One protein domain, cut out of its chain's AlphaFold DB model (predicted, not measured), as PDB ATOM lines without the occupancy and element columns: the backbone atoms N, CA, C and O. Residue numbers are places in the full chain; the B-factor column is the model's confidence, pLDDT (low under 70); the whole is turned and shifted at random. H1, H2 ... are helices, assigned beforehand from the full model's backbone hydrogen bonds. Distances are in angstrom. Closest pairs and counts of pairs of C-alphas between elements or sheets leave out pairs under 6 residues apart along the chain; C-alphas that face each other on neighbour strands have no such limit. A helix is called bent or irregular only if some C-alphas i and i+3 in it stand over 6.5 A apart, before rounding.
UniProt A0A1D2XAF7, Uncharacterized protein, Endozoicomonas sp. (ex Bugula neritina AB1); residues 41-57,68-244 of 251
ATOM      1  N   ASP A  41      37.631 -56.057  60.785       60.62
ATOM      2  CA  ASP A  41      38.962 -55.764  61.349       60.62
ATOM      3  C   ASP A  41      40.104 -56.583  60.717       60.62
ATOM      4  O   ASP A  41      41.269 -56.505  61.121       60.62
ATOM      5  N   THR A  42      39.804 -57.367  59.680       80.31
ATOM      6  CA  THR A  42      40.842 -58.082  58.932       80.31
ATOM      7  C   THR A  42      41.703 -57.114  58.117       80.31
ATOM      8  O   THR A  42      41.235 -56.091  57.610       80.31
ATOM      9  N   GLU A  43      42.977 -57.465  57.916       83.50
ATOM     10  CA  GLU A  43      43.880 -56.708  57.035       83.50
ATOM     11  C   GLU A  43      43.291 -56.535  55.624       83.50
ATOM     12  O   GLU A  43      43.442 -55.477  55.008       83.50
ATOM     13  N   PHE A  44      42.552 -57.545  55.156       82.81
ATOM     14  CA  PHE A  44      41.800 -57.512  53.908       82.81
ATOM     15  C   PHE A  44      40.774 -56.369  53.879       82.81
ATOM     16  O   PHE A  44      40.810 -55.543  52.965       82.81
ATOM     17  N   CYS A  45      39.908 -56.263  54.892       82.44
ATOM     18  CA  CYS A  45      38.894 -55.212  54.942       82.44
ATOM     19  C   CYS A  45      39.481 -53.821  55.180       82.44
ATOM     20  O   CYS A  45      39.024 -52.852  54.570       82.44
ATOM     21  N   ARG A  46      40.553 -53.704  55.971       83.56
ATOM     22  CA  ARG A  46      41.276 -52.434  56.128       83.56
ATOM     23  C   ARG A  46      41.853 -51.942  54.801       83.56
ATOM     24  O   ARG A  46      41.725 -50.763  54.479       83.56
ATOM     25  N   LYS A  47      42.460 -52.839  54.016       84.50
ATOM     26  CA  LYS A  47      42.968 -52.509  52.680       84.50
ATOM     27  C   LYS A  47      41.834 -52.120  51.733       84.50
ATOM     28  O   LYS A  47      41.955 -51.119  51.038       84.50
ATOM     29  N   ALA A  48      40.724 -52.859  51.744       83.12
ATOM     30  CA  ALA A  48      39.563 -52.546  50.914       83.12
ATOM     31  C   ALA A  48      38.980 -51.155  51.225       83.12
ATOM     32  O   ALA A  48      38.683 -50.404  50.296       83.12
ATOM     33  N   ARG A  49      38.872 -50.781  52.510       84.56
ATOM     34  CA  ARG A  49      38.456 -49.431  52.924       84.56
ATOM     35  C   ARG A  49      39.425 -48.355  52.463       84.56
ATOM     36  O   ARG A  49      38.993 -47.393  51.840       84.56
ATOM     37  N   PHE A  50      40.723 -48.556  52.686       85.56
ATOM     38  CA  PHE A  50      41.746 -47.612  52.242       85.56
ATOM     39  C   PHE A  50      41.722 -47.392  50.724       85.56
ATOM     40  O   PHE A  50      41.731 -46.250  50.272       85.56
ATOM     41  N   ASP A  51      41.655 -48.473  49.941       85.00
ATOM     42  CA  ASP A  51      41.600 -48.400  48.481       85.00
ATOM     43  C   ASP A  51      40.361 -47.617  48.025       85.00
ATOM     44  O   ASP A  51      40.460 -46.741  47.169       85.00
ATOM     45  N   ARG A  52      39.200 -47.885  48.633       84.62
ATOM     46  CA  ARG A  52      37.944 -47.221  48.276       84.62
ATOM     47  C   ARG A  52      37.929 -45.746  48.664       84.62
ATOM     48  O   ARG A  52      37.485 -44.917  47.874       84.62
ATOM     49  N   ASP A  53      38.415 -45.410  49.853       85.19
ATOM     50  CA  ASP A  53      38.523 -44.021  50.296       85.19
ATOM     51  C   ASP A  53      39.500 -43.247  49.413       85.19
ATOM     52  O   ASP A  53      39.224 -42.108  49.036       85.19
ATOM     53  N   ASN A  54      40.608 -43.875  49.015       86.69
ATOM     54  CA  ASN A  54      41.541 -43.293  48.062       86.69
ATOM     55  C   ASN A  54      40.879 -43.058  46.695       86.69
ATOM     56  O   ASN A  54      41.020 -41.965  46.146       86.69
ATOM     57  N   ASP A  55      40.111 -44.024  46.187       85.94
ATOM     58  CA  ASP A  55      39.373 -43.892  44.927       85.94
ATOM     59  C   ASP A  55      38.360 -42.725  45.005       85.94
ATOM     60  O   ASP A  55      38.304 -41.867  44.123       85.94
ATOM     61  N   VAL A  56      37.601 -42.607  46.099       85.81
ATOM     62  CA  VAL A  56      36.613 -41.523  46.263       85.81
ATOM     63  C   VAL A  56      37.264 -40.152  46.473       85.81
ATOM     64  O   VAL A  56      36.729 -39.147  45.999       85.81
ATOM     65  N   GLN A  57      38.393 -40.079  47.176       85.19
ATOM     66  CA  GLN A  57      39.015 -38.800  47.536       85.19
ATOM     67  C   GLN A  57      40.013 -38.284  46.500       85.19
ATOM     68  O   GLN A  57      40.207 -37.072  46.413       85.19
ATOM     69  N   PRO A  68      27.710 -55.274  41.246       51.50
ATOM     70  CA  PRO A  68      27.367 -54.312  42.274       51.50
ATOM     71  C   PRO A  68      28.232 -54.597  43.515       51.50
ATOM     72  O   PRO A  68      28.846 -55.655  43.643       51.50
ATOM     73  N   VAL A  69      28.179 -53.734  44.524       54.94
ATOM     74  CA  VAL A  69      28.775 -54.002  45.847       54.94
ATOM     75  C   VAL A  69      28.127 -55.233  46.539       54.94
ATOM     76  O   VAL A  69      28.237 -55.390  47.733       54.94
ATOM     77  N   HIS A  70      27.388 -56.105  45.848       52.94
ATOM     78  CA  HIS A  70      26.783 -57.332  46.383       52.94
ATOM     79  C   HIS A  70      27.457 -58.612  45.846       52.94
ATOM     80  O   HIS A  70      27.164 -59.691  46.347       52.94
ATOM     81  N   THR A  71      28.317 -58.525  44.819       50.50
ATOM     82  CA  THR A  71      28.945 -59.705  44.177       50.50
ATOM     83  C   THR A  71      30.448 -59.822  44.414       50.50
ATOM     84  O   THR A  71      31.055 -60.791  43.971       50.50
ATOM     85  N   ASP A  72      31.053 -58.838  45.073       61.44
ATOM     86  CA  ASP A  72      32.467 -58.845  45.447       61.44
ATOM     87  C   ASP A  72      32.580 -59.222  46.930       61.44
ATOM     88  O   ASP A  72      31.865 -58.653  47.752       61.44
ATOM     89  N   ASP A  73      33.484 -60.130  47.302       60.06
ATOM     90  CA  ASP A  73      33.737 -60.495  48.707       60.06
ATOM     91  C   ASP A  73      34.111 -59.266  49.560       60.06
ATOM     92  O   ASP A  73      33.868 -59.219  50.768       60.06
ATOM     93  N   ARG A  74      34.638 -58.212  48.916       66.12
ATOM     94  CA  ARG A  74      34.929 -56.912  49.540       66.12
ATOM     95  C   ARG A  74      33.683 -56.192  50.045       66.12
ATOM     96  O   ARG A  74      33.798 -55.386  50.959       66.12
ATOM     97  N   ALA A  75      32.506 -56.473  49.492       64.94
ATOM     98  CA  ALA A  75      31.225 -55.911  49.916       64.94
ATOM     99  C   ALA A  75      30.973 -56.021  51.418       64.94
ATOM    100  O   ALA A  75      30.462 -55.094  52.045       64.94
ATOM    101  N   MET A  76      31.344 -57.173  51.983       70.69
ATOM    102  CA  MET A  76      31.115 -57.508  53.386       70.69
ATOM    103  C   MET A  76      32.043 -56.735  54.331       70.69
ATOM    104  O   MET A  76      31.811 -56.722  55.536       70.69
ATOM    105  N   CYS A  77      33.073 -56.073  53.796       78.12
ATOM    106  CA  CYS A  77      33.971 -55.217  54.563       78.12
ATOM    107  C   CYS A  77      33.385 -53.841  54.884       78.12
ATOM    108  O   CYS A  77      33.989 -53.107  55.665       78.12
ATOM    109  N   PHE A  78      32.255 -53.478  54.278       79.38
ATOM    110  CA  PHE A  78      31.689 -52.141  54.373       79.38
ATOM    111  C   PHE A  78      30.330 -52.155  55.066       79.38
ATOM    112  O   PHE A  78      29.515 -53.058  54.861       79.38
ATOM    113  N   SER A  79      30.065 -51.116  55.851       79.62
ATOM    114  CA  SER A  79      28.723 -50.841  56.343       79.62
ATOM    115  C   SER A  79      27.789 -50.468  55.179       79.62
ATOM    116  O   SER A  79      28.236 -50.026  54.112       79.62
ATOM    117  N   PRO A  80      26.470 -50.617  55.356       77.44
ATOM    118  CA  PRO A  80      25.511 -50.139  54.369       77.44
ATOM    119  C   PRO A  80      25.681 -48.654  54.026       77.44
ATOM    120  O   PRO A  80      25.688 -48.310  52.850       77.44
ATOM    121  N   ASP A  81      25.918 -47.797  55.023       81.19
ATOM    122  CA  ASP A  81      26.109 -46.354  54.821       81.19
ATOM    123  C   ASP A  81      27.395 -46.064  54.036       81.19
ATOM    124  O   ASP A  81      27.416 -45.233  53.124       81.19
ATOM    125  N   GLU A  82      28.465 -46.808  54.336       82.69
ATOM    126  CA  GLU A  82      29.705 -46.771  53.570       82.69
ATOM    127  C   GLU A  82      29.421 -47.117  52.101       82.69
ATOM    128  O   GLU A  82      29.909 -46.431  51.199       82.69
ATOM    129  N   ASN A  83      28.652 -48.169  51.828       81.94
ATOM    130  CA  ASN A  83      28.300 -48.570  50.465       81.94
ATOM    131  C   ASN A  83      27.374 -47.570  49.771       81.94
ATOM    132  O   ASN A  83      27.588 -47.269  48.596       81.94
ATOM    133  N   LEU A  84      26.412 -46.997  50.493       83.69
ATOM    134  CA  LEU A  84      25.527 -45.956  49.985       83.69
ATOM    135  C   LEU A  84      26.330 -44.739  49.517       83.69
ATOM    136  O   LEU A  84      26.134 -44.270  48.397       83.69
ATOM    137  N   PHE A  85      27.280 -44.272  50.330       86.06
ATOM    138  CA  PHE A  85      28.137 -43.140  49.984       86.06
ATOM    139  C   PHE A  85      28.999 -43.413  48.742       86.06
ATOM    140  O   PHE A  85      29.122 -42.561  47.855       86.06
ATOM    141  N   PHE A  86      29.575 -44.613  48.636       87.06
ATOM    142  CA  PHE A  86      30.368 -44.996  47.468       87.06
ATOM    143  C   PHE A  86      29.521 -45.058  46.190       87.06
ATOM    144  O   PHE A  86      29.901 -44.498  45.159       87.06
ATOM    145  N   ILE A  87      28.346 -45.687  46.258       85.00
ATOM    146  CA  ILE A  87      27.428 -45.759  45.119       85.00
ATOM    147  C   ILE A  87      26.933 -44.364  44.727       85.00
ATOM    148  O   ILE A  87      26.905 -44.060  43.535       85.00
ATOM    149  N   ALA A  88      26.628 -43.489  45.686       88.81
ATOM    150  CA  ALA A  88      26.232 -42.112  45.402       88.81
ATOM    151  C   ALA A  88      27.305 -41.358  44.596       88.81
ATOM    152  O   ALA A  88      26.975 -40.649  43.650       88.81
ATOM    153  N   ASN A  89      28.593 -41.563  44.900       90.12
ATOM    154  CA  ASN A  89      29.695 -40.982  44.127       90.12
ATOM    155  C   ASN A  89      29.784 -41.547  42.699       90.12
ATOM    156  O   ASN A  89      30.048 -40.795  41.758       90.12
ATOM    157  N   ARG A  90      29.525 -42.848  42.507       87.56
ATOM    158  CA  ARG A  90      29.462 -43.452  41.163       87.56
ATOM    159  C   ARG A  90      28.292 -42.903  40.348       87.56
ATOM    160  O   ARG A  90      28.469 -42.557  39.183       87.56
ATOM    161  N   GLU A  91      27.108 -42.805  40.947       86.69
ATOM    162  CA  GLU A  91      25.927 -42.243  40.281       86.69
ATOM    163  C   GLU A  91      26.118 -40.746  39.982       86.69
ATOM    164  O   GLU A  91      25.798 -40.291  38.885       86.69
ATOM    165  N   ALA A  92      26.755 -39.993  40.883       90.00
ATOM    166  CA  ALA A  92      27.136 -38.604  40.634       90.00
ATOM    167  C   ALA A  92      28.073 -38.458  39.422       90.00
ATOM    168  O   ALA A  92      27.861 -37.573  38.595       90.00
ATOM    169  N   GLN A  93      29.064 -39.343  39.260       90.19
ATOM    170  CA  GLN A  93      29.924 -39.346  38.071       90.19
ATOM    171  C   GLN A  93      29.146 -39.663  36.787       90.19
ATOM    172  O   GLN A  93      29.408 -39.050  35.757       90.19
ATOM    173  N   LYS A  94      28.159 -40.571  36.822       88.06
ATOM    174  CA  LYS A  94      27.303 -40.826  35.648       88.06
ATOM    175  C   LYS A  94      26.515 -39.581  35.232       88.06
ATOM    176  O   LYS A  94      26.358 -39.343  34.040       88.06
ATOM    177  N   ILE A  95      26.052 -38.787  36.200       87.69
ATOM    178  CA  ILE A  95      25.334 -37.527  35.948       87.69
ATOM    179  C   ILE A  95      26.280 -36.445  35.410       87.69
ATOM    180  O   ILE A  95      25.914 -35.703  34.502       87.69
ATOM    181  N   LEU A  96      27.485 -36.333  35.972       89.88
ATOM    182  CA  LEU A  96      28.461 -35.309  35.588       89.88
ATOM    183  C   LEU A  96      29.196 -35.623  34.275       89.88
ATOM    184  O   LEU A  96      29.662 -34.695  33.613       89.88
ATOM    185  N   GLY A  97      29.269 -36.898  33.887       88.50
ATOM    186  CA  GLY A  97      30.107 -37.378  32.788       88.50
ATOM    187  C   GLY A  97      31.557 -37.624  33.226       88.50
ATOM    188  O   GLY A  97      31.905 -37.341  34.362       88.50
ATOM    189  N   PRO A  98      32.425 -38.177  32.365       88.94
ATOM    190  CA  PRO A  98      33.824 -38.424  32.720       88.94
ATOM    191  C   PRO A  98      34.586 -37.117  32.977       88.94
ATOM    192  O   PRO A  98      34.281 -36.077  32.385       88.94
ATOM    193  N   HIS A  99      35.614 -37.175  33.818       90.88
ATOM    194  CA  HIS A  99      36.513 -36.054  34.038       90.88
ATOM    195  C   HIS A  99      37.339 -35.755  32.776       90.88
ATOM    196  O   HIS A  99      37.896 -36.642  32.136       90.88
ATOM    197  N   ALA A 100      37.418 -34.467  32.423       89.88
ATOM    198  CA  ALA A 100      38.238 -33.942  31.330       89.88
ATOM    199  C   ALA A 100      38.211 -34.795  30.032       89.88
ATOM    200  O   ALA A 100      39.263 -35.211  29.539       89.88
ATOM    201  N   PRO A 101      37.037 -35.010  29.400       90.19
ATOM    202  CA  PRO A 101      36.932 -35.811  28.171       90.19
ATOM    203  C   PRO A 101      37.770 -35.233  27.020       90.19
ATOM    204  O   PRO A 101      38.221 -35.955  26.128       90.19
ATOM    205  N   TRP A 102      38.026 -33.922  27.060       91.50
ATOM    206  CA  TRP A 102      38.924 -33.226  26.146       91.50
ATOM    207  C   TRP A 102      40.361 -33.771  26.206       91.50
ATOM    208  O   TRP A 102      41.020 -33.850  25.172       91.50
ATOM    209  N   TYR A 103      40.838 -34.183  27.385       90.81
ATOM    210  CA  TYR A 103      42.206 -34.659  27.595       90.81
ATOM    211  C   TYR A 103      42.435 -36.003  26.904       90.81
ATOM    212  O   TYR A 103      43.453 -36.195  26.242       90.81
ATOM    213  N   VAL A 104      41.448 -36.902  26.974       89.31
ATOM    214  CA  VAL A 104      41.471 -38.196  26.275       89.31
ATOM    215  C   VAL A 104      41.552 -37.993  24.763       89.31
ATOM    216  O   VAL A 104      42.360 -38.634  24.092       89.31
ATOM    217  N   LYS A 105      40.757 -37.060  24.227       91.75
ATOM    218  CA  LYS A 105      40.755 -36.748  22.795       91.75
ATOM    219  C   LYS A 105      42.099 -36.176  22.332       91.75
ATOM    220  O   LYS A 105      42.672 -36.685  21.373       91.75
ATOM    221  N   ILE A 106      42.624 -35.169  23.034       91.69
ATOM    222  CA  ILE A 106      43.917 -34.547  22.697       91.69
ATOM    223  C   ILE A 106      45.060 -35.561  22.807       91.69
ATOM    224  O   ILE A 106      45.907 -35.634  21.920       91.69
ATOM    225  N   SER A 107      45.055 -36.390  23.854       90.81
ATOM    226  CA  SER A 107      46.034 -37.462  24.048       90.81
ATOM    227  C   SER A 107      46.067 -38.428  22.857       90.81
ATOM    228  O   SER A 107      47.140 -38.727  22.333       90.81
ATOM    229  N   ALA A 108      44.906 -38.865  22.359       92.12
ATOM    230  CA  ALA A 108      44.828 -39.739  21.188       92.12
ATOM    231  C   ALA A 108      45.355 -39.064  19.905       92.12
ATOM    232  O   ALA A 108      46.099 -39.676  19.130       92.12
ATOM    233  N   GLU A 109      45.017 -37.788  19.696       92.69
ATOM    234  CA  GLU A 109      45.506 -37.008  18.555       92.69
ATOM    235  C   GLU A 109      47.034 -36.850  18.592       92.69
ATOM    236  O   GLU A 109      47.708 -37.079  17.584       92.69
ATOM    237  N   PHE A 110      47.611 -36.515  19.750       91.94
ATOM    238  CA  PHE A 110      49.059 -36.362  19.892       91.94
ATOM    239  C   PHE A 110      49.815 -37.678  19.793       91.94
ATOM    240  O   PHE A 110      50.865 -37.694  19.157       91.94
ATOM    241  N   ARG A 111      49.283 -38.789  20.315       90.31
ATOM    242  CA  ARG A 111      49.897 -40.113  20.106       90.31
ATOM    243  C   ARG A 111      50.070 -40.424  18.626       90.31
ATOM    244  O   ARG A 111      51.145 -40.850  18.220       90.31
ATOM    245  N   THR A 112      49.047 -40.142  17.822       90.94
ATOM    246  CA  THR A 112      49.089 -40.372  16.372       90.94
ATOM    247  C   THR A 112      50.154 -39.495  15.706       90.94
ATOM    248  O   THR A 112      51.005 -40.000  14.978       90.94
ATOM    249  N   ARG A 113      50.185 -38.194  16.030       88.94
ATOM    250  CA  ARG A 113      51.175 -37.252  15.473       88.94
ATOM    251  C   ARG A 113      52.610 -37.590  15.871       88.94
ATOM    252  O   ARG A 113      53.514 -37.509  15.045       88.94
ATOM    253  N   VAL A 114      52.830 -37.961  17.130       90.38
ATOM    254  CA  VAL A 114      54.148 -38.361  17.637       90.38
ATOM    255  C   VAL A 114      54.599 -39.659  16.971       90.38
ATOM    256  O   VAL A 114      55.753 -39.763  16.561       90.38
ATOM    257  N   GLN A 115      53.687 -40.614  16.783       89.25
ATOM    258  CA  GLN A 115      53.980 -41.856  16.078       89.25
ATOM    259  C   GLN A 115      54.402 -41.608  14.627       89.25
ATOM    260  O   GLN A 115      55.383 -42.192  14.171       89.25
ATOM    261  N   GLU A 116      53.712 -40.723  13.908       87.56
ATOM    262  CA  GLU A 116      54.095 -40.320  12.550       87.56
ATOM    263  C   GLU A 116      55.449 -39.597  12.525       87.56
ATOM    264  O   GLU A 116      56.310 -39.928  11.712       87.56
ATOM    265  N   ALA A 117      55.683 -38.668  13.454       86.00
ATOM    266  CA  ALA A 117      56.950 -37.946  13.546       86.00
ATOM    267  C   ALA A 117      58.139 -38.884  13.827       86.00
ATOM    268  O   ALA A 117      59.173 -38.781  13.166       86.00
ATOM    269  N   CYS A 118      57.997 -39.830  14.761       84.94
ATOM    270  CA  CYS A 118      59.043 -40.813  15.057       84.94
ATOM    271  C   CYS A 118      59.283 -41.774  13.877       84.94
ATOM    272  O   CYS A 118      60.425 -42.160  13.641       84.94
ATOM    273  N   LYS A 119      58.263 -42.110  13.076       83.06
ATOM    274  CA  LYS A 119      58.466 -42.875  11.830       83.06
ATOM    275  C   LYS A 119      59.291 -42.095  10.805       83.06
ATOM    276  O   LYS A 119      60.279 -42.619  10.299       83.06
ATOM    277  N   ILE A 120      58.952 -40.824  10.567       81.94
ATOM    278  CA  ILE A 120      59.669 -39.947   9.618       81.94
ATOM    279  C   ILE A 120      61.145 -39.776  10.007       81.94
ATOM    280  O   ILE A 120      62.006 -39.680   9.135       81.94
ATOM    281  N   MET A 121      61.462 -39.783  11.304       75.81
ATOM    282  CA  MET A 121      62.842 -39.700  11.801       75.81
ATOM    283  C   MET A 121      63.684 -40.970  11.555       75.81
ATOM    284  O   MET A 121      64.847 -41.009  11.949       75.81
ATOM    285  N   GLY A 122      63.143 -41.988  10.873       67.25
ATOM    286  CA  GLY A 122      63.910 -43.139  10.388       67.25
ATOM    287  C   GLY A 122      64.045 -44.288  11.387       67.25
ATOM    288  O   GLY A 122      64.845 -45.196  11.173       67.25
ATOM    289  N   PHE A 123      63.247 -44.293  12.457       64.38
ATOM    290  CA  PHE A 123      63.209 -45.372  13.454       64.38
ATOM    291  C   PHE A 123      62.389 -46.602  13.006       64.38
ATOM    292  O   PHE A 123      62.100 -47.483  13.809       64.38
ATOM    293  N   GLU A 124      61.989 -46.657  11.733       57.94
ATOM    294  CA  GLU A 124      61.012 -47.616  11.197       57.94
ATOM    295  C   GLU A 124      61.591 -49.023  10.939       57.94
ATOM    296  O   GLU A 124      60.840 -49.983  10.776       57.94
ATOM    297  N   ASN A 125      62.918 -49.184  10.961       52.16
ATOM    298  CA  ASN A 125      63.553 -50.450  10.600       52.16
ATOM    299  C   ASN A 125      63.871 -51.330  11.819       52.16
ATOM    300  O   ASN A 125      64.881 -51.146  12.497       52.16
ATOM    301  N   ASN A 126      63.024 -52.356  11.948       45.38
ATOM    302  CA  ASN A 126      63.161 -53.616  12.686       45.38
ATOM    303  C   ASN A 126      62.800 -53.557  14.182       45.38
ATOM    304  O   ASN A 126      63.514 -52.968  14.980       45.38
ATOM    305  N   GLU A 127      61.681 -54.219  14.516       53.16
ATOM    306  CA  GLU A 127      61.249 -54.660  15.855       53.16
ATOM    307  C   GLU A 127      61.392 -53.630  16.984       53.16
ATOM    308  O   GLU A 127      62.457 -53.537  17.578       53.16
ATOM    309  N   VAL A 128      60.305 -52.903  17.305       61.53
ATOM    310  CA  VAL A 128      60.111 -52.114  18.549       61.53
ATOM    311  C   VAL A 128      61.443 -51.644  19.151       61.53
ATOM    312  O   VAL A 128      61.902 -52.111  20.195       61.53
ATOM    313  N   SER A 129      62.156 -50.802  18.398       67.88
ATOM    314  CA  SER A 129      63.461 -50.327  18.831       67.88
ATOM    315  C   SER A 129      63.261 -49.512  20.102       67.88
ATOM    316  O   SER A 129      62.438 -48.599  20.122       67.88
ATOM    317  N   ARG A 130      64.050 -49.771  21.153       77.62
ATOM    318  CA  ARG A 130      64.019 -48.952  22.383       77.62
ATOM    319  C   ARG A 130      64.171 -47.454  22.092       77.62
ATOM    320  O   ARG A 130      63.680 -46.628  22.850       77.62
ATOM    321  N   ALA A 131      64.844 -47.100  20.993       79.44
ATOM    322  CA  ALA A 131      64.971 -45.718  20.542       79.44
ATOM    323  C   ALA A 131      63.650 -45.141  19.994       79.44
ATOM    324  O   ALA A 131      63.379 -43.959  20.190       79.44
ATOM    325  N   PHE A 132      62.820 -45.965  19.348       81.06
ATOM    326  CA  PHE A 132      61.480 -45.584  18.906       81.06
ATOM    327  C   PHE A 132      60.550 -45.368  20.101       81.06
ATOM    328  O   PHE A 132      59.903 -44.329  20.173       81.06
ATOM    329  N   ASP A 133      60.551 -46.280  21.074       83.25
ATOM    330  CA  ASP A 133      59.740 -46.131  22.289       83.25
ATOM    331  C   ASP A 133      60.160 -44.894  23.089       83.25
ATOM    332  O   ASP A 133      59.319 -44.078  23.457       83.25
ATOM    333  N   HIS A 134      61.469 -44.669  23.251       87.94
ATOM    334  CA  HIS A 134      61.978 -43.456  23.889       87.94
ATOM    335  C   HIS A 134      61.599 -42.186  23.106       87.94
ATOM    336  O   HIS A 134      61.323 -41.146  23.703       87.94
ATOM    337  N   CYS A 135      61.577 -42.239  21.768       85.94
ATOM    338  CA  CYS A 135      61.087 -41.136  20.941       85.94
ATOM    339  C   CYS A 135      59.605 -40.853  21.214       85.94
ATOM    340  O   CYS A 135      59.238 -39.694  21.419       85.94
ATOM    341  N   LEU A 136      58.774 -41.899  21.250       87.62
ATOM    342  CA  LEU A 136      57.347 -41.782  21.531       87.62
ATOM    343  C   LEU A 136      57.106 -41.183  22.916       87.62
ATOM    344  O   LEU A 136      56.388 -40.194  23.022       87.62
ATOM    345  N   GLU A 137      57.715 -41.753  23.954       88.50
ATOM    346  CA  GLU A 137      57.534 -41.314  25.339       88.50
ATOM    347  C   GLU A 137      57.999 -39.871  25.531       88.50
ATOM    348  O   GLU A 137      57.212 -39.029  25.957       88.50
ATOM    349  N   SER A 138      59.233 -39.554  25.125       89.94
ATOM    350  CA  SER A 138      59.814 -38.224  25.324       89.94
ATOM    351  C   SER A 138      59.033 -37.128  24.595       89.94
ATOM    352  O   SER A 138      58.746 -36.080  25.173       89.94
ATOM    353  N   ARG A 139      58.641 -37.360  23.335       88.19
ATOM    354  CA  ARG A 139      57.879 -36.369  22.559       88.19
ATOM    355  C   ARG A 139      56.438 -36.252  23.024       88.19
ATOM    356  O   ARG A 139      55.878 -35.158  23.004       88.19
ATOM    357  N   PHE A 140      55.831 -37.361  23.431       92.38
ATOM    358  CA  PHE A 140      54.486 -37.337  23.979       92.38
ATOM    359  C   PHE A 140      54.444 -36.576  25.307       92.38
ATOM    360  O   PHE A 140      53.562 -35.738  25.481       92.38
ATOM    361  N   GLU A 141      55.410 -36.797  26.201       91.38
ATOM    362  CA  GLU A 141      55.533 -36.073  27.471       91.38
ATOM    363  C   GLU A 141      55.730 -34.565  27.248       91.38
ATOM    364  O   GLU A 141      55.020 -33.757  27.847       91.38
ATOM    365  N   GLU A 142      56.609 -34.177  26.320       89.62
ATOM    366  CA  GLU A 142      56.847 -32.772  25.965       89.62
ATOM    367  C   GLU A 142      55.563 -32.072  25.482       89.62
ATOM    368  O   GLU A 142      55.248 -30.959  25.912       89.62
ATOM    369  N   LEU A 143      54.786 -32.735  24.620       90.12
ATOM    370  CA  LEU A 143      53.545 -32.178  24.073       90.12
ATOM    371  C   LEU A 143      52.383 -32.196  25.073       90.12
ATOM    372  O   LEU A 143      51.534 -31.301  25.041       90.12
ATOM    373  N   MET A 144      52.320 -33.200  25.951       92.50
ATOM    374  CA  MET A 144      51.230 -33.357  26.916       92.50
ATOM    375  C   MET A 144      51.450 -32.605  28.226       92.50
ATOM    376  O   MET A 144      50.459 -32.272  28.874       92.50
ATOM    377  N   GLY A 145      52.690 -32.283  28.604       90.44
ATOM    378  CA  GLY A 145      53.025 -31.664  29.893       90.44
ATOM    379  C   GLY A 145      52.130 -30.475  30.289       90.44
ATOM    380  O   GLY A 145      51.548 -30.486  31.378       90.44
ATOM    381  N   PRO A 146      51.908 -29.470  29.414       91.19
ATOM    382  CA  PRO A 146      51.013 -28.350  29.720       91.19
ATOM    383  C   PRO A 146      49.551 -28.770  29.951       91.19
ATOM    384  O   PRO A 146      48.860 -28.213  30.810       91.19
ATOM    385  N   TYR A 147      49.072 -29.761  29.198       92.00
ATOM    386  CA  TYR A 147      47.710 -30.279  29.317       92.00
ATOM    387  C   TYR A 147      47.540 -31.129  30.573       92.00
ATOM    388  O   TYR A 147      46.478 -31.085  31.188       92.00
ATOM    389  N   GLU A 148      48.577 -31.850  30.995       89.94
ATOM    390  CA  GLU A 148      48.550 -32.645  32.219       89.94
ATOM    391  C   GLU A 148      48.426 -31.752  33.462       89.94
ATOM    392  O   GLU A 148      47.631 -32.032  34.359       89.94
ATOM    393  N   VAL A 149      49.133 -30.617  33.494       90.06
ATOM    394  CA  VAL A 149      48.993 -29.629  34.579       90.06
ATOM    395  C   VAL A 149      47.562 -29.099  34.659       90.06
ATOM    396  O   VAL A 149      47.000 -28.970  35.752       90.06
ATOM    397  N   ARG A 150      46.947 -28.813  33.506       91.12
ATOM    398  CA  ARG A 150      45.545 -28.390  33.440       91.12
ATOM    399  C   ARG A 150      44.601 -29.500  33.907       91.12
ATOM    400  O   ARG A 150      43.739 -29.231  34.737       91.12
ATOM    401  N   TYR A 151      44.801 -30.729  33.434       91.00
ATOM    402  CA  TYR A 151      44.033 -31.906  33.836       91.00
ATOM    403  C   TYR A 151      44.067 -32.109  35.357       91.00
ATOM    404  O   TYR A 151      43.022 -32.222  35.993       91.00
ATOM    405  N   ARG A 152      45.255 -32.060  35.975       89.19
ATOM    406  CA  ARG A 152      45.412 -32.201  37.434       89.19
ATOM    407  C   ARG A 152      44.728 -31.073  38.212       89.19
ATOM    408  O   ARG A 152      44.191 -31.313  39.289       89.19
ATOM    409  N   ARG A 153      44.722 -29.847  37.677       89.69
ATOM    410  CA  ARG A 153      44.022 -28.707  38.294       89.69
ATOM    411  C   ARG A 153      42.500 -28.871  38.236       89.69
ATOM    412  O   ARG A 153      41.823 -28.559  39.212       89.69
ATOM    413  N   GLU A 154      41.974 -29.354  37.112       91.31
ATOM    414  CA  GLU A 154      40.539 -29.614  36.931       91.31
ATOM    415  C   GLU A 154      40.062 -30.798  37.795       91.31
ATOM    416  O   GLU A 154      38.952 -30.746  38.328       91.31
ATOM    417  N   ALA A 155      40.928 -31.791  38.044       91.62
ATOM    418  CA  ALA A 155      40.599 -32.993  38.813       91.62
ATOM    419  C   ALA A 155      40.074 -32.685  40.221       91.62
ATOM    420  O   ALA A 155      39.039 -33.214  40.621       91.62
ATOM    421  N   GLY A 156      40.726 -31.783  40.963       90.88
ATOM    422  CA  GLY A 156      40.282 -31.419  42.314       90.88
ATOM    423  C   GLY A 156      38.897 -30.760  42.328       90.88
ATOM    424  O   GLY A 156      38.049 -31.094  43.156       90.88
ATOM    425  N   SER A 157      38.631 -29.866  41.369       92.31
ATOM    426  CA  SER A 157      37.309 -29.241  41.226       92.31
ATOM    427  C   SER A 157      36.242 -30.266  40.850       92.31
ATOM    428  O   SER A 157      35.124 -30.196  41.360       92.31
ATOM    429  N   TYR A 158      36.588 -31.222  39.989       94.25
ATOM    430  CA  TYR A 158      35.690 -32.289  39.579       94.25
ATOM    431  C   TYR A 158      35.343 -33.230  40.742       94.25
ATOM    432  O   TYR A 158      34.166 -33.514  40.956       94.25
ATOM    433  N   ILE A 159      36.332 -33.646  41.539       92.75
ATOM    434  CA  ILE A 159      36.128 -34.493  42.726       92.75
ATOM    435  C   ILE A 159      35.186 -33.811  43.724       92.75
ATOM    436  O   ILE A 159      34.232 -34.433  44.190       92.75
ATOM    437  N   ASN A 160      35.397 -32.520  44.004       92.88
ATOM    438  CA  ASN A 160      34.523 -31.762  44.904       92.88
ATOM    439  C   ASN A 160      33.089 -31.690  44.371       92.88
ATOM    440  O   ASN A 160      32.147 -31.996  45.096       92.88
ATOM    441  N   LYS A 161      32.924 -31.375  43.081       94.44
ATOM    442  CA  LYS A 161      31.607 -31.321  42.440       94.44
ATOM    443  C   LYS A 161      30.903 -32.681  42.456       94.44
ATOM    444  O   LYS A 161      29.704 -32.750  42.712       94.44
ATOM    445  N   ARG A 162      31.635 -33.773  42.209       94.38
ATOM    446  CA  ARG A 162      31.113 -35.144  42.320       94.38
ATOM    447  C   ARG A 162      30.604 -35.415  43.729       94.38
ATOM    448  O   ARG A 162      29.501 -35.936  43.870       94.38
ATOM    449  N   ARG A 163      31.368 -35.024  44.752       92.50
ATOM    450  CA  ARG A 163      30.981 -35.207  46.154       92.50
ATOM    451  C   ARG A 163      29.719 -34.418  46.509       92.50
ATOM    452  O   ARG A 163      28.807 -34.990  47.087       92.50
ATOM    453  N   GLU A 164      29.623 -33.156  46.096       94.12
ATOM    454  CA  GLU A 164      28.431 -32.321  46.321       94.12
ATOM    455  C   GLU A 164      27.174 -32.925  45.674       94.12
ATOM    456  O   GLU A 164      26.108 -32.999  46.290       94.12
ATOM    457  N   VAL A 165      27.293 -33.414  44.434       93.31
ATOM    458  CA  VAL A 165      26.187 -34.096  43.746       93.31
ATOM    459  C   VAL A 165      25.834 -35.412  44.444       93.31
ATOM    460  O   VAL A 165      24.650 -35.724  44.573       93.31
ATOM    461  N   ALA A 166      26.824 -36.167  44.924       91.44
ATOM    462  CA  ALA A 166      26.610 -37.408  45.665       91.44
ATOM    463  C   ALA A 166      25.872 -37.166  46.991       91.44
ATOM    464  O   ALA A 166      24.883 -37.840  47.271       91.44
ATOM    465  N   GLU A 167      26.291 -36.173  47.775       91.62
ATOM    466  CA  GLU A 167      25.618 -35.772  49.018       91.62
ATOM    467  C   GLU A 167      24.167 -35.345  48.743       91.62
ATOM    468  O   GLU A 167      23.238 -35.802  49.411       91.62
ATOM    469  N   SER A 168      23.946 -34.553  47.688       91.81
ATOM    470  CA  SER A 168      22.601 -34.173  47.247       91.81
ATOM    471  C   SER A 168      21.745 -35.377  46.829       91.81
ATOM    472  O   SER A 168      20.543 -35.399  47.095       91.81
ATOM    473  N   LEU A 169      22.329 -36.385  46.174       89.81
ATOM    474  CA  LEU A 169      21.627 -37.619  45.807       89.81
ATOM    475  C   LEU A 169      21.205 -38.424  47.036       89.81
ATOM    476  O   LEU A 169      20.084 -38.922  47.059       89.81
ATOM    477  N   VAL A 170      22.058 -38.533  48.056       88.31
ATOM    478  CA  VAL A 170      21.720 -39.256  49.295       88.31
ATOM    479  C   VAL A 170      20.523 -38.605  49.986       88.31
ATOM    480  O   VAL A 170      19.553 -39.292  50.298       88.31
ATOM    481  N   VAL A 171      20.538 -37.276  50.137       87.94
ATOM    482  CA  VAL A 171      19.431 -36.527  50.759       87.94
ATOM    483  C   VAL A 171      18.134 -36.661  49.957       87.94
ATOM    484  O   VAL A 171      17.067 -36.876  50.529       87.94
ATOM    485  N   ARG A 172      18.204 -36.560  48.623       87.56
ATOM    486  CA  ARG A 172      17.024 -36.732  47.760       87.56
ATOM    487  C   ARG A 172      16.476 -38.151  47.807       87.56
ATOM    488  O   ARG A 172      15.259 -38.312  47.845       87.56
ATOM    489  N   CYS A 173      17.350 -39.154  47.842       84.38
ATOM    490  CA  CYS A 173      16.933 -40.544  47.940       84.38
ATOM    491  C   CYS A 173      16.193 -40.807  49.261       84.38
ATOM    492  O   CYS A 173      15.109 -41.388  49.236       84.38
ATOM    493  N   ASP A 174      16.713 -40.313  50.390       82.50
ATOM    494  CA  ASP A 174      16.057 -40.461  51.695       82.50
ATOM    495  C   ASP A 174      14.698 -39.735  51.760       82.50
ATOM    496  O   ASP A 174      13.684 -40.289  52.198       82.50
ATOM    497  N   ALA A 175      14.623 -38.518  51.214       82.62
ATOM    498  CA  ALA A 175      13.362 -37.790  51.090       82.62
ATOM    499  C   ALA A 175      12.345 -38.534  50.198       82.62
ATOM    500  O   ALA A 175      11.172 -38.658  50.547       82.62
ATOM    501  N   ALA A 176      12.781 -39.071  49.057       81.88
ATOM    502  CA  ALA A 176      11.909 -39.813  48.149       81.88
ATOM    503  C   ALA A 176      11.365 -41.090  48.802       81.88
ATOM    504  O   ALA A 176      10.177 -41.394  48.678       81.88
ATOM    505  N   LEU A 177      12.217 -41.817  49.520       77.00
ATOM    506  CA  LEU A 177      11.848 -43.030  50.238       77.00
ATOM    507  C   LEU A 177      10.917 -42.744  51.417       77.00
ATOM    508  O   LEU A 177       9.928 -43.455  51.574       77.00
ATOM    509  N   SER A 178      11.158 -41.692  52.203       76.75
ATOM    510  CA  SER A 178      10.261 -41.311  53.306       76.75
ATOM    511  C   SER A 178       8.863 -40.914  52.812       76.75
ATOM    512  O   SER A 178       7.866 -41.364  53.380       76.75
ATOM    513  N   ILE A 179       8.765 -40.165  51.708       78.44
ATOM    514  CA  ILE A 179       7.483 -39.771  51.096       78.44
ATOM    515  C   ILE A 179       6.761 -40.979  50.488       78.44
ATOM    516  O   ILE A 179       5.551 -41.143  50.653       78.44
ATOM    517  N   LYS A 180       7.494 -41.831  49.765       74.69
ATOM    518  CA  LYS A 180       6.928 -42.969  49.026       74.69
ATOM    519  C   LYS A 180       6.891 -44.257  49.852       74.69
ATOM    520  O   LYS A 180       6.489 -45.293  49.327       74.69
ATOM    521  N   ARG A 181       7.223 -44.198  51.149       69.81
ATOM    522  CA  ARG A 181       7.240 -45.347  52.070       69.81
ATOM    523  C   ARG A 181       5.918 -46.097  52.090       69.81
ATOM    524  O   ARG A 181       5.916 -47.318  52.121       69.81
ATOM    525  N   SER A 182       4.798 -45.378  52.046       69.19
ATOM    526  CA  SER A 182       3.458 -45.979  52.038       69.19
ATOM    527  C   SER A 182       3.189 -46.849  50.809       69.19
ATOM    528  O   SER A 182       2.347 -47.741  50.874       69.19
ATOM    529  N   ARG A 183       3.907 -46.599  49.709       69.44
ATOM    530  CA  ARG A 183       3.855 -47.409  48.490       69.44
ATOM    531  C   ARG A 183       4.801 -48.601  48.575       69.44
ATOM    532  O   ARG A 183       4.590 -49.585  47.891       69.44
ATOM    533  N   LEU A 184       5.830 -48.570  49.418       67.00
ATOM    534  CA  LEU A 184       6.717 -49.719  49.562       67.00
ATOM    535  C   LEU A 184       5.995 -50.875  50.281       67.00
ATOM    536  O   LEU A 184       5.207 -50.641  51.202       67.00
ATOM    537  N   PRO A 185       6.246 -52.136  49.891       61.75
ATOM    538  CA  PRO A 185       5.727 -53.290  50.613       61.75
ATOM    539  C   PRO A 185       6.170 -53.266  52.074       61.75
ATOM    540  O   PRO A 185       7.339 -53.024  52.370       61.75
ATOM    541  N   ARG A 186       5.241 -53.581  52.982       61.75
ATOM    542  CA  ARG A 186       5.485 -53.576  54.434       61.75
ATOM    543  C   ARG A 186       6.587 -54.548  54.871       61.75
ATOM    544  O   ARG A 186       7.188 -54.337  55.917       61.75
ATOM    545  N   ASP A 187       6.858 -55.569  54.061       59.00
ATOM    546  CA  ASP A 187       7.788 -56.650  54.391       59.00
ATOM    547  C   ASP A 187       9.207 -56.435  53.838       59.00
ATOM    548  O   ASP A 187      10.113 -57.208  54.160       59.00
ATOM    549  N   ILE A 188       9.435 -55.396  53.019       63.19
ATOM    550  CA  ILE A 188      10.785 -55.086  52.531       63.19
ATOM    551  C   ILE A 188      11.567 -54.414  53.655       63.19
ATOM    552  O   ILE A 188      11.269 -53.288  54.051       63.19
ATOM    553  N   ARG A 189      12.602 -55.104  54.145       64.44
ATOM    554  CA  ARG A 189      13.595 -54.507  55.039       64.44
ATOM    555  C   ARG A 189      14.767 -53.985  54.230       64.44
ATOM    556  O   ARG A 189      15.183 -54.575  53.236       64.44
ATOM    557  N   PHE A 190      15.310 -52.886  54.712       68.88
ATOM    558  CA  PHE A 190      16.490 -52.248  54.169       68.88
ATOM    559  C   PHE A 190      17.699 -52.542  55.069       68.88
ATOM    560  O   PHE A 190      17.518 -52.672  56.283       68.88
ATOM    561  N   PRO A 191      18.921 -52.649  54.520       64.31
ATOM    562  CA  PRO A 191      19.289 -52.544  53.101       64.31
ATOM    563  C   PRO A 191      18.959 -53.817  52.293       64.31
ATOM    564  O   PRO A 191      19.113 -54.942  52.773       64.31
ATOM    565  N   VAL A 192      18.525 -53.644  51.038       64.56
ATOM    566  CA  VAL A 192      18.105 -54.752  50.152       64.56
ATOM    567  C   VAL A 192      19.290 -55.612  49.693       64.56
ATOM    568  O   VAL A 192      19.101 -56.765  49.325       64.56
ATOM    569  N   ALA A 193      20.523 -55.100  49.747       60.62
ATOM    570  CA  ALA A 193      21.726 -55.824  49.321       60.62
ATOM    571  C   ALA A 193      21.946 -57.180  50.024       60.62
ATOM    572  O   ALA A 193      22.672 -58.022  49.501       60.62
ATOM    573  N   TYR A 194      21.335 -57.400  51.194       61.03
ATOM    574  CA  TYR A 194      21.414 -58.665  51.933       61.03
ATOM    575  C   TYR A 194      20.320 -59.678  51.560       61.03
ATOM    576  O   TYR A 194      20.290 -60.780  52.108       61.03
ATOM    577  N   TYR A 195      19.424 -59.321  50.641       55.06
ATOM    578  CA  TYR A 195      18.377 -60.193  50.124       55.06
ATOM    579  C   TYR A 195      18.789 -60.836  48.798       55.06
ATOM    580  O   TYR A 195      19.545 -60.259  48.017       55.06
ATOM    581  N   ASP A 196      18.267 -62.038  48.526       51.66
ATOM    582  CA  ASP A 196      18.468 -62.690  47.231       51.66
ATOM    583  C   ASP A 196      17.912 -61.777  46.117       51.66
ATOM    584  O   ASP A 196      16.730 -61.415  46.168       51.66
ATOM    585  N   PRO A 197      18.709 -61.408  45.094       51.09
ATOM    586  CA  PRO A 197      18.250 -60.608  43.956       51.09
ATOM    587  C   PRO A 197      17.074 -61.235  43.184       51.09
ATOM    588  O   PRO A 197      16.474 -60.565  42.343       51.09
ATOM    589  N   LYS A 198      16.740 -62.502  43.458       52.12
ATOM    590  CA  LYS A 198      15.573 -63.225  42.941       52.12
ATOM    591  C   LYS A 198      14.328 -63.136  43.826       52.12
ATOM    592  O   LYS A 198      13.406 -63.915  43.595       52.12
ATOM    593  N   LEU A 199      14.264 -62.250  44.826       51.59
ATOM    594  CA  LEU A 199      13.037 -62.028  45.603       51.59
ATOM    595  C   LEU A 199      11.923 -61.509  44.678       51.59
ATOM    596  O   LEU A 199      11.768 -60.320  44.425       51.59
ATOM    597  N   SER A 200      11.189 -62.458  44.103       52.22
ATOM    598  CA  SER A 200      10.349 -62.298  42.920       52.22
ATOM    599  C   SER A 200       8.900 -61.958  43.250       52.22
ATOM    600  O   SER A 200       7.994 -62.299  42.490       52.22
ATOM    601  N   SER A 201       8.637 -61.320  44.385       55.06
ATOM    602  CA  SER A 201       7.289 -60.860  44.705       55.06
ATOM    603  C   SER A 201       7.142 -59.414  44.247       55.06
ATOM    604  O   SER A 201       7.412 -58.480  45.005       55.06
ATOM    605  N   VAL A 202       6.727 -59.233  42.989       57.75
ATOM    606  CA  VAL A 202       6.216 -57.938  42.526       57.75
ATOM    607  C   VAL A 202       5.017 -57.579  43.416       57.75
ATOM    608  O   VAL A 202       4.117 -58.411  43.569       57.75
ATOM    609  N   PRO A 203       4.984 -56.392  44.040       58.28
ATOM    610  CA  PRO A 203       3.892 -56.024  44.937       58.28
ATOM    611  C   PRO A 203       2.545 -55.939  44.208       58.28
ATOM    612  O   PRO A 203       2.481 -55.445  43.084       58.28
ATOM    613  N   SER A 204       1.457 -56.369  44.858       60.47
ATOM    614  CA  SER A 204       0.110 -56.407  44.256       60.47
ATOM    615  C   SER A 204      -0.379 -55.041  43.772       60.47
ATOM    616  O   SER A 204      -0.940 -54.936  42.691       60.47
ATOM    617  N   TRP A 205      -0.088 -53.978  44.518       61.12
ATOM    618  CA  TRP A 205      -0.465 -52.614  44.148       61.12
ATOM    619  C   TRP A 205       0.259 -52.118  42.880       61.12
ATOM    620  O   TRP A 205      -0.313 -51.370  42.095       61.12
ATOM    621  N   LEU A 206       1.502 -52.557  42.642       66.44
ATOM    622  CA  LEU A 206       2.263 -52.179  41.447       66.44
ATOM    623  C   LEU A 206       1.720 -52.901  40.207       66.44
ATOM    624  O   LEU A 206       1.708 -52.337  39.115       66.44
ATOM    625  N   LEU A 207       1.232 -54.132  40.390       67.25
ATOM    626  CA  LEU A 207       0.505 -54.871  39.357       67.25
ATOM    627  C   LEU A 207      -0.813 -54.177  39.001       67.25
ATOM    628  O   LEU A 207      -1.140 -54.095  37.824       67.25
ATOM    629  N   GLU A 208      -1.541 -53.661  39.994       66.88
ATOM    630  CA  GLU A 208      -2.806 -52.943  39.791       66.88
ATOM    631  C   GLU A 208      -2.615 -51.629  39.014       66.88
ATOM    632  O   GLU A 208      -3.385 -51.351  38.099       66.88
ATOM    633  N   GLU A 209      -1.567 -50.848  39.302       68.94
ATOM    634  CA  GLU A 209      -1.285 -49.588  38.588       68.94
ATOM    635  C   GLU A 209      -0.762 -49.788  37.154       68.94
ATOM    636  O   GLU A 209      -0.920 -48.911  36.304       68.94
ATOM    637  N   ARG A 210      -0.102 -50.919  36.878       70.12
ATOM    638  CA  ARG A 210       0.557 -51.203  35.590       70.12
ATOM    639  C   ARG A 210      -0.146 -52.280  34.767       70.12
ATOM    640  O   ARG A 210       0.409 -52.732  33.767       70.12
ATOM    641  N   ILE A 211      -1.362 -52.674  35.147       71.19
ATOM    642  CA  ILE A 211      -2.109 -53.745  34.472       71.19
ATOM    643  C   ILE A 211      -2.422 -53.421  33.002       71.19
ATOM    644  O   ILE A 211      -2.526 -54.326  32.180       71.19
ATOM    645  N   ASP A 212      -2.497 -52.132  32.664       78.50
ATOM    646  CA  ASP A 212      -2.755 -51.652  31.304       78.50
ATOM    647  C   ASP A 212      -1.464 -51.441  30.479       78.50
ATOM    648  O   ASP A 212      -1.521 -51.214  29.266       78.50
ATOM    649  N   ASP A 213      -0.281 -51.538  31.101       80.00
ATOM    650  CA  ASP A 213       1.012 -51.370  30.433       80.00
ATOM    651  C   ASP A 213       1.533 -52.712  29.890       80.00
ATOM    652  O   ASP A 213       2.251 -53.483  30.538       80.00
ATOM    653  N   ASN A 214       1.173 -52.979  28.634       75.12
ATOM    654  CA  ASN A 214       1.572 -54.184  27.907       75.12
ATOM    655  C   ASN A 214       3.094 -54.334  27.719       75.12
ATOM    656  O   ASN A 214       3.563 -55.453  27.479       75.12
ATOM    657  N   GLU A 215       3.877 -53.253  27.778       79.25
ATOM    658  CA  GLU A 215       5.339 -53.348  27.722       79.25
ATOM    659  C   GLU A 215       5.919 -53.755  29.074       79.25
ATOM    660  O   GLU A 215       6.802 -54.617  29.132       79.25
ATOM    661  N   TRP A 216       5.395 -53.185  30.156       73.19
ATOM    662  CA  TRP A 216       5.808 -53.503  31.519       73.19
ATOM    663  C   TRP A 216       5.467 -54.952  31.896       73.19
ATOM    664  O   TRP A 216       6.336 -55.692  32.367       73.19
ATOM    665  N   LEU A 217       4.260 -55.426  31.565       68.38
ATOM    666  CA  LEU A 217       3.835 -56.811  31.819       68.38
ATOM    667  C   LEU A 217       4.732 -57.856  31.134       68.38
ATOM    668  O   LEU A 217       4.973 -58.935  31.681       68.38
ATOM    669  N   LYS A 218       5.285 -57.542  29.954       74.19
ATOM    670  CA  LYS A 218       6.260 -58.414  29.271       74.19
ATOM    671  C   LYS A 218       7.598 -58.478  30.007       74.19
ATOM    672  O   LYS A 218       8.257 -59.518  29.974       74.19
ATOM    673  N   ARG A 219       7.995 -57.392  30.676       69.31
ATOM    674  CA  ARG A 219       9.235 -57.303  31.466       69.31
ATOM    675  C   ARG A 219       9.080 -57.912  32.861       69.31
ATOM    676  O   ARG A 219      10.077 -58.346  33.430       69.31
ATOM    677  N   MET A 220       7.846 -58.046  33.355       64.31
ATOM    678  CA  MET A 220       7.493 -58.521  34.700       64.31
ATOM    679  C   MET A 220       8.189 -59.817  35.141       64.31
ATOM    680  O   MET A 220       8.613 -59.925  36.286       64.31
ATOM    681  N   LYS A 221       8.371 -60.789  34.236       59.22
ATOM    682  CA  LYS A 221       9.043 -62.070  34.549       59.22
ATOM    683  C   LYS A 221      10.542 -61.935  34.846       59.22
ATOM    684  O   LYS A 221      11.124 -62.858  35.404       59.22
ATOM    685  N   ASN A 222      11.144 -60.807  34.470       63.56
ATOM    686  CA  ASN A 222      12.570 -60.522  34.605       63.56
ATOM    687  C   ASN A 222      12.849 -59.275  35.463       63.56
ATOM    688  O   ASN A 222      14.006 -58.862  35.535       63.56
ATOM    689  N   LEU A 223      11.822 -58.662  36.073       61.91
ATOM    690  CA  LEU A 223      11.995 -57.466  36.898       61.91
ATOM    691  C   LEU A 223      12.852 -57.806  38.117       61.91
ATOM    692  O   LEU A 223      12.499 -58.669  38.922       61.91
ATOM    693  N   LYS A 224      13.980 -57.109  38.253       63.91
ATOM    694  CA  LYS A 224      14.788 -57.141  39.470       63.91
ATOM    695  C   LYS A 224      14.229 -56.123  40.457       63.91
ATOM    696  O   LYS A 224      13.574 -55.157  40.071       63.91
ATOM    697  N   VAL A 225      14.562 -56.283  41.739       63.72
ATOM    698  CA  VAL A 225      14.197 -55.301  42.775       63.72
ATOM    699  C   VAL A 225      14.687 -53.891  42.407       63.72
ATOM    700  O   VAL A 225      13.995 -52.921  42.690       63.72
ATOM    701  N   ASN A 226      15.808 -53.779  41.681       60.94
ATOM    702  CA  ASN A 226      16.299 -52.516  41.114       60.94
ATOM    703  C   ASN A 226      15.249 -51.773  40.284       60.94
ATOM    704  O   ASN A 226      15.076 -50.567  40.423       60.94
ATOM    705  N   ASP A 227      14.582 -52.514  39.400       67.94
ATOM    706  CA  ASP A 227      13.693 -51.966  38.382       67.94
ATOM    707  C   ASP A 227      12.387 -51.522  39.041       67.94
ATOM    708  O   ASP A 227      11.913 -50.415  38.809       67.94
ATOM    709  N   ILE A 228      11.882 -52.340  39.972       67.88
ATOM    710  CA  ILE A 228      10.733 -52.005  40.818       67.88
ATOM    711  C   ILE A 228      11.027 -50.735  41.618       67.88
ATOM    712  O   ILE A 228      10.236 -49.801  41.623       67.88
ATOM    713  N   MET A 229      12.177 -50.669  42.285       69.56
ATOM    714  CA  MET A 229      12.523 -49.514  43.109       69.56
ATOM    715  C   MET A 229      12.747 -48.251  42.279       69.56
ATOM    716  O   MET A 229      12.372 -47.168  42.721       69.56
ATOM    717  N   HIS A 230      13.294 -48.375  41.070       71.00
ATOM    718  CA  HIS A 230      13.405 -47.257  40.142       71.00
ATOM    719  C   HIS A 230      12.032 -46.759  39.672       71.00
ATOM    720  O   HIS A 230      11.809 -45.551  39.658       71.00
ATOM    721  N   ASP A 231      11.085 -47.653  39.378       70.06
ATOM    722  CA  ASP A 231       9.720 -47.276  38.989       70.06
ATOM    723  C   ASP A 231       8.995 -46.505  40.105       70.06
ATOM    724  O   ASP A 231       8.249 -45.559  39.838       70.06
ATOM    725  N   VAL A 232       9.231 -46.879  41.366       70.44
ATOM    726  CA  VAL A 232       8.621 -46.204  42.519       70.44
ATOM    727  C   VAL A 232       9.336 -44.897  42.836       70.44
ATOM    728  O   VAL A 232       8.701 -43.847  42.964       70.44
ATOM    729  N   LEU A 233      10.657 -44.930  42.985       72.12
ATOM    730  CA  LEU A 233      11.445 -43.819  43.520       72.12
ATOM    731  C   LEU A 233      11.854 -42.814  42.439       72.12
ATOM    732  O   LEU A 233      12.008 -41.636  42.753       72.12
ATOM    733  N   GLY A 234      11.875 -43.224  41.172       71.94
ATOM    734  CA  GLY A 234      12.221 -42.396  40.023       71.94
ATOM    735  C   GLY A 234      13.709 -42.051  39.971       71.94
ATOM    736  O   GLY A 234      14.563 -42.767  40.493       71.94
ATOM    737  N   ASN A 235      14.024 -40.911  39.355       73.50
ATOM    738  CA  ASN A 235      15.395 -40.395  39.262       73.50
ATOM    739  C   ASN A 235      15.918 -39.800  40.582       73.50
ATOM    740  O   ASN A 235      17.095 -39.456  40.669       73.50
ATOM    741  N   ASP A 236      15.057 -39.664  41.595       74.56
ATOM    742  CA  ASP A 236      15.418 -39.095  42.897       74.56
ATOM    743  C   ASP A 236      16.213 -40.080  43.765       74.56
ATOM    744  O   ASP A 236      17.009 -39.650  44.597       74.56
ATOM    745  N   CYS A 237      16.055 -41.389  43.530       76.81
ATOM    746  CA  CYS A 237      16.939 -42.414  44.069       76.81
ATOM    747  C   CYS A 237      17.350 -43.408  42.969       76.81
ATOM    748  O   CYS A 237      16.584 -44.322  42.650       76.81
ATOM    749  N   PRO A 238      18.550 -43.255  42.379       75.00
ATOM    750  CA  PRO A 238      19.084 -44.225  41.432       75.00
ATOM    751  C   PRO A 238      19.075 -45.630  42.036       75.00
ATOM    752  O   PRO A 238      19.484 -45.821  43.182       75.00
ATOM    753  N   GLY A 239      18.640 -46.623  41.264       65.62
ATOM    754  CA  GLY A 239      18.319 -47.945  41.805       65.62
ATOM    755  C   GLY A 239      19.474 -48.640  42.553       65.62
ATOM    756  O   GLY A 239      19.249 -49.294  43.569       65.62
ATOM    757  N   ASN A 240      20.731 -48.402  42.157       73.12
ATOM    758  CA  ASN A 240      21.897 -48.937  42.871       73.12
ATOM    759  C   ASN A 240      22.016 -48.421  44.316       73.12
ATOM    760  O   ASN A 240      22.544 -49.129  45.172       73.12
ATOM    761  N   MET A 241      21.551 -47.198  44.595       78.31
ATOM    762  CA  MET A 241      21.568 -46.615  45.940       78.31
ATOM    763  C   MET A 241      20.527 -47.280  46.843       78.31
ATOM    764  O   MET A 241      20.798 -47.494  48.021       78.31
ATOM    765  N   VAL A 242      19.381 -47.680  46.282       73.75
ATOM    766  CA  VAL A 242      18.258 -48.283  47.023       73.75
ATOM    767  C   VAL A 242      18.672 -49.553  47.763       73.75
ATOM    768  O   VAL A 242      18.167 -49.845  48.845       73.75
ATOM    769  N   TYR A 243      19.643 -50.286  47.222       71.25
ATOM    770  CA  TYR A 243      20.171 -51.484  47.862       71.25
ATOM    771  C   TYR A 243      20.854 -51.237  49.199       71.25
ATOM    772  O   TYR A 243      20.956 -52.178  49.979       71.25
ATOM    773  N   TRP A 244      21.315 -50.016  49.453       72.25
ATOM    774  CA  TRP A 244      22.186 -49.684  50.578       72.25
ATOM    775  C   TRP A 244      21.586 -48.679  51.545       72.25
ATOM    776  O   TRP A 244      22.195 -48.418  52.579       72.25
TER     777      TRP A 244
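Overview. This is residues 41 to 57 and 68 to 244 of the 251 residues of an uncharacterized protein of Endozoicomonas sp. (ex Bugula neritina AB1) (UniProt A0A1D2XAF7). One very long helix, H5, kinked near residue 145, makes the longest axis, and H4 folds back along its first part as a helical hairpin. Farther along, H3 crosses H5 steeply with H1 and H2 near its first half; H8 meets H5 nearly at a right angle, H9 sits between H8 and H3, and H6 and H7 hang loosely at that end, touching no helix. The printed part has 194 residues with nine named helices, H1 to H9 in chain order, and no named strand: all helix. It is only just loose, close to extended, with a radius of gyration of the C-alphas of 24.1 A, and spans 73 by 46 by 31 A.

Arrangement. H5, residues 130 to 183, has a kink of 57 degrees near residue 145. H4, residues 101 to 120, touches residues 132 to 151 of H5, with Val 114 and Leu 136 the closest C-alphas at 6.1 A; this helical hairpin has a shallow tilt of 17 degrees, opposite ways. H3, residues 80 to 96, touches residues 162 to 170 of H5 at a steep tilt of 62 degrees, opposite ways; the closest C-alphas, of Ala 88 and Ala 166, are 4.7 A apart. H1, residues 43 to 57, and H3 only just touch, with 3 pairs of C-alphas within 8 A, the closest those of Val 56 and Phe 86 at 7.2 A. H2, residues 73 to 77, touches H1, the closest C-alphas being those of Cys 45 and Cys 77 at 4.9 A. H8, residues 225 to 236, touches H5 about perpendicular at 87 degrees, with the C-alphas of Cys 173 and Asp 236 closest at 5.5 A. H9, residues 239 to 242, touches H8 at the C-alphas of Asn 226 and Gly 239, the closest at 5.0 A, and H3 at those of Leu 84 and Met 241, the closest at 5.7 A. H6, residues 204 to 209, and H7, residues 214 to 222, touch no helix. Every O i to N i+4 pair is within hydrogen-bond range in H1, H3, H4 and H6; H5 has 44 of 50, H8 6 of 8, H7 2 of 5 with 4 of 6 O i to N i+3 pairs, H2 0 of 1 with 2 of 2, and H9 is too short for an i+4 pair.

Along the chain. H5 measures 65.6 A, from C-alpha 130 at (64.019, -48.952, 22.383) to C-alpha 183 at (3.855, -47.409, 48.490). H4 measures 29.6 A, H3 24.1 A, H1 20.8 A and H8 16.3 A; H1 begins at C-alpha 43, (43.880, -56.708, 57.035). H5, H7 and H8 are irregular: C-alphas 179 and 182 are 7.5 A apart, 218 and 221 7.0 A, only just irregular, and 232 and 235 9.5 A.

Size, cuts and confidence. The C-alphas of Gly 122 and Arg 186, the farthest apart, are 73.9 A apart. Residues 58 to 67 are not printed, and C-alphas 57 and 68 are 20.1 A apart across the cut. The link from H5 to H6 is long, 20 residues. Residues 125 to 130 and 208 to 215 stand free. The mean pLDDT of the printed part is 77.8, with 59 residues under 70, among them residues 68 to 75, 122 to 129 and 181 to 209.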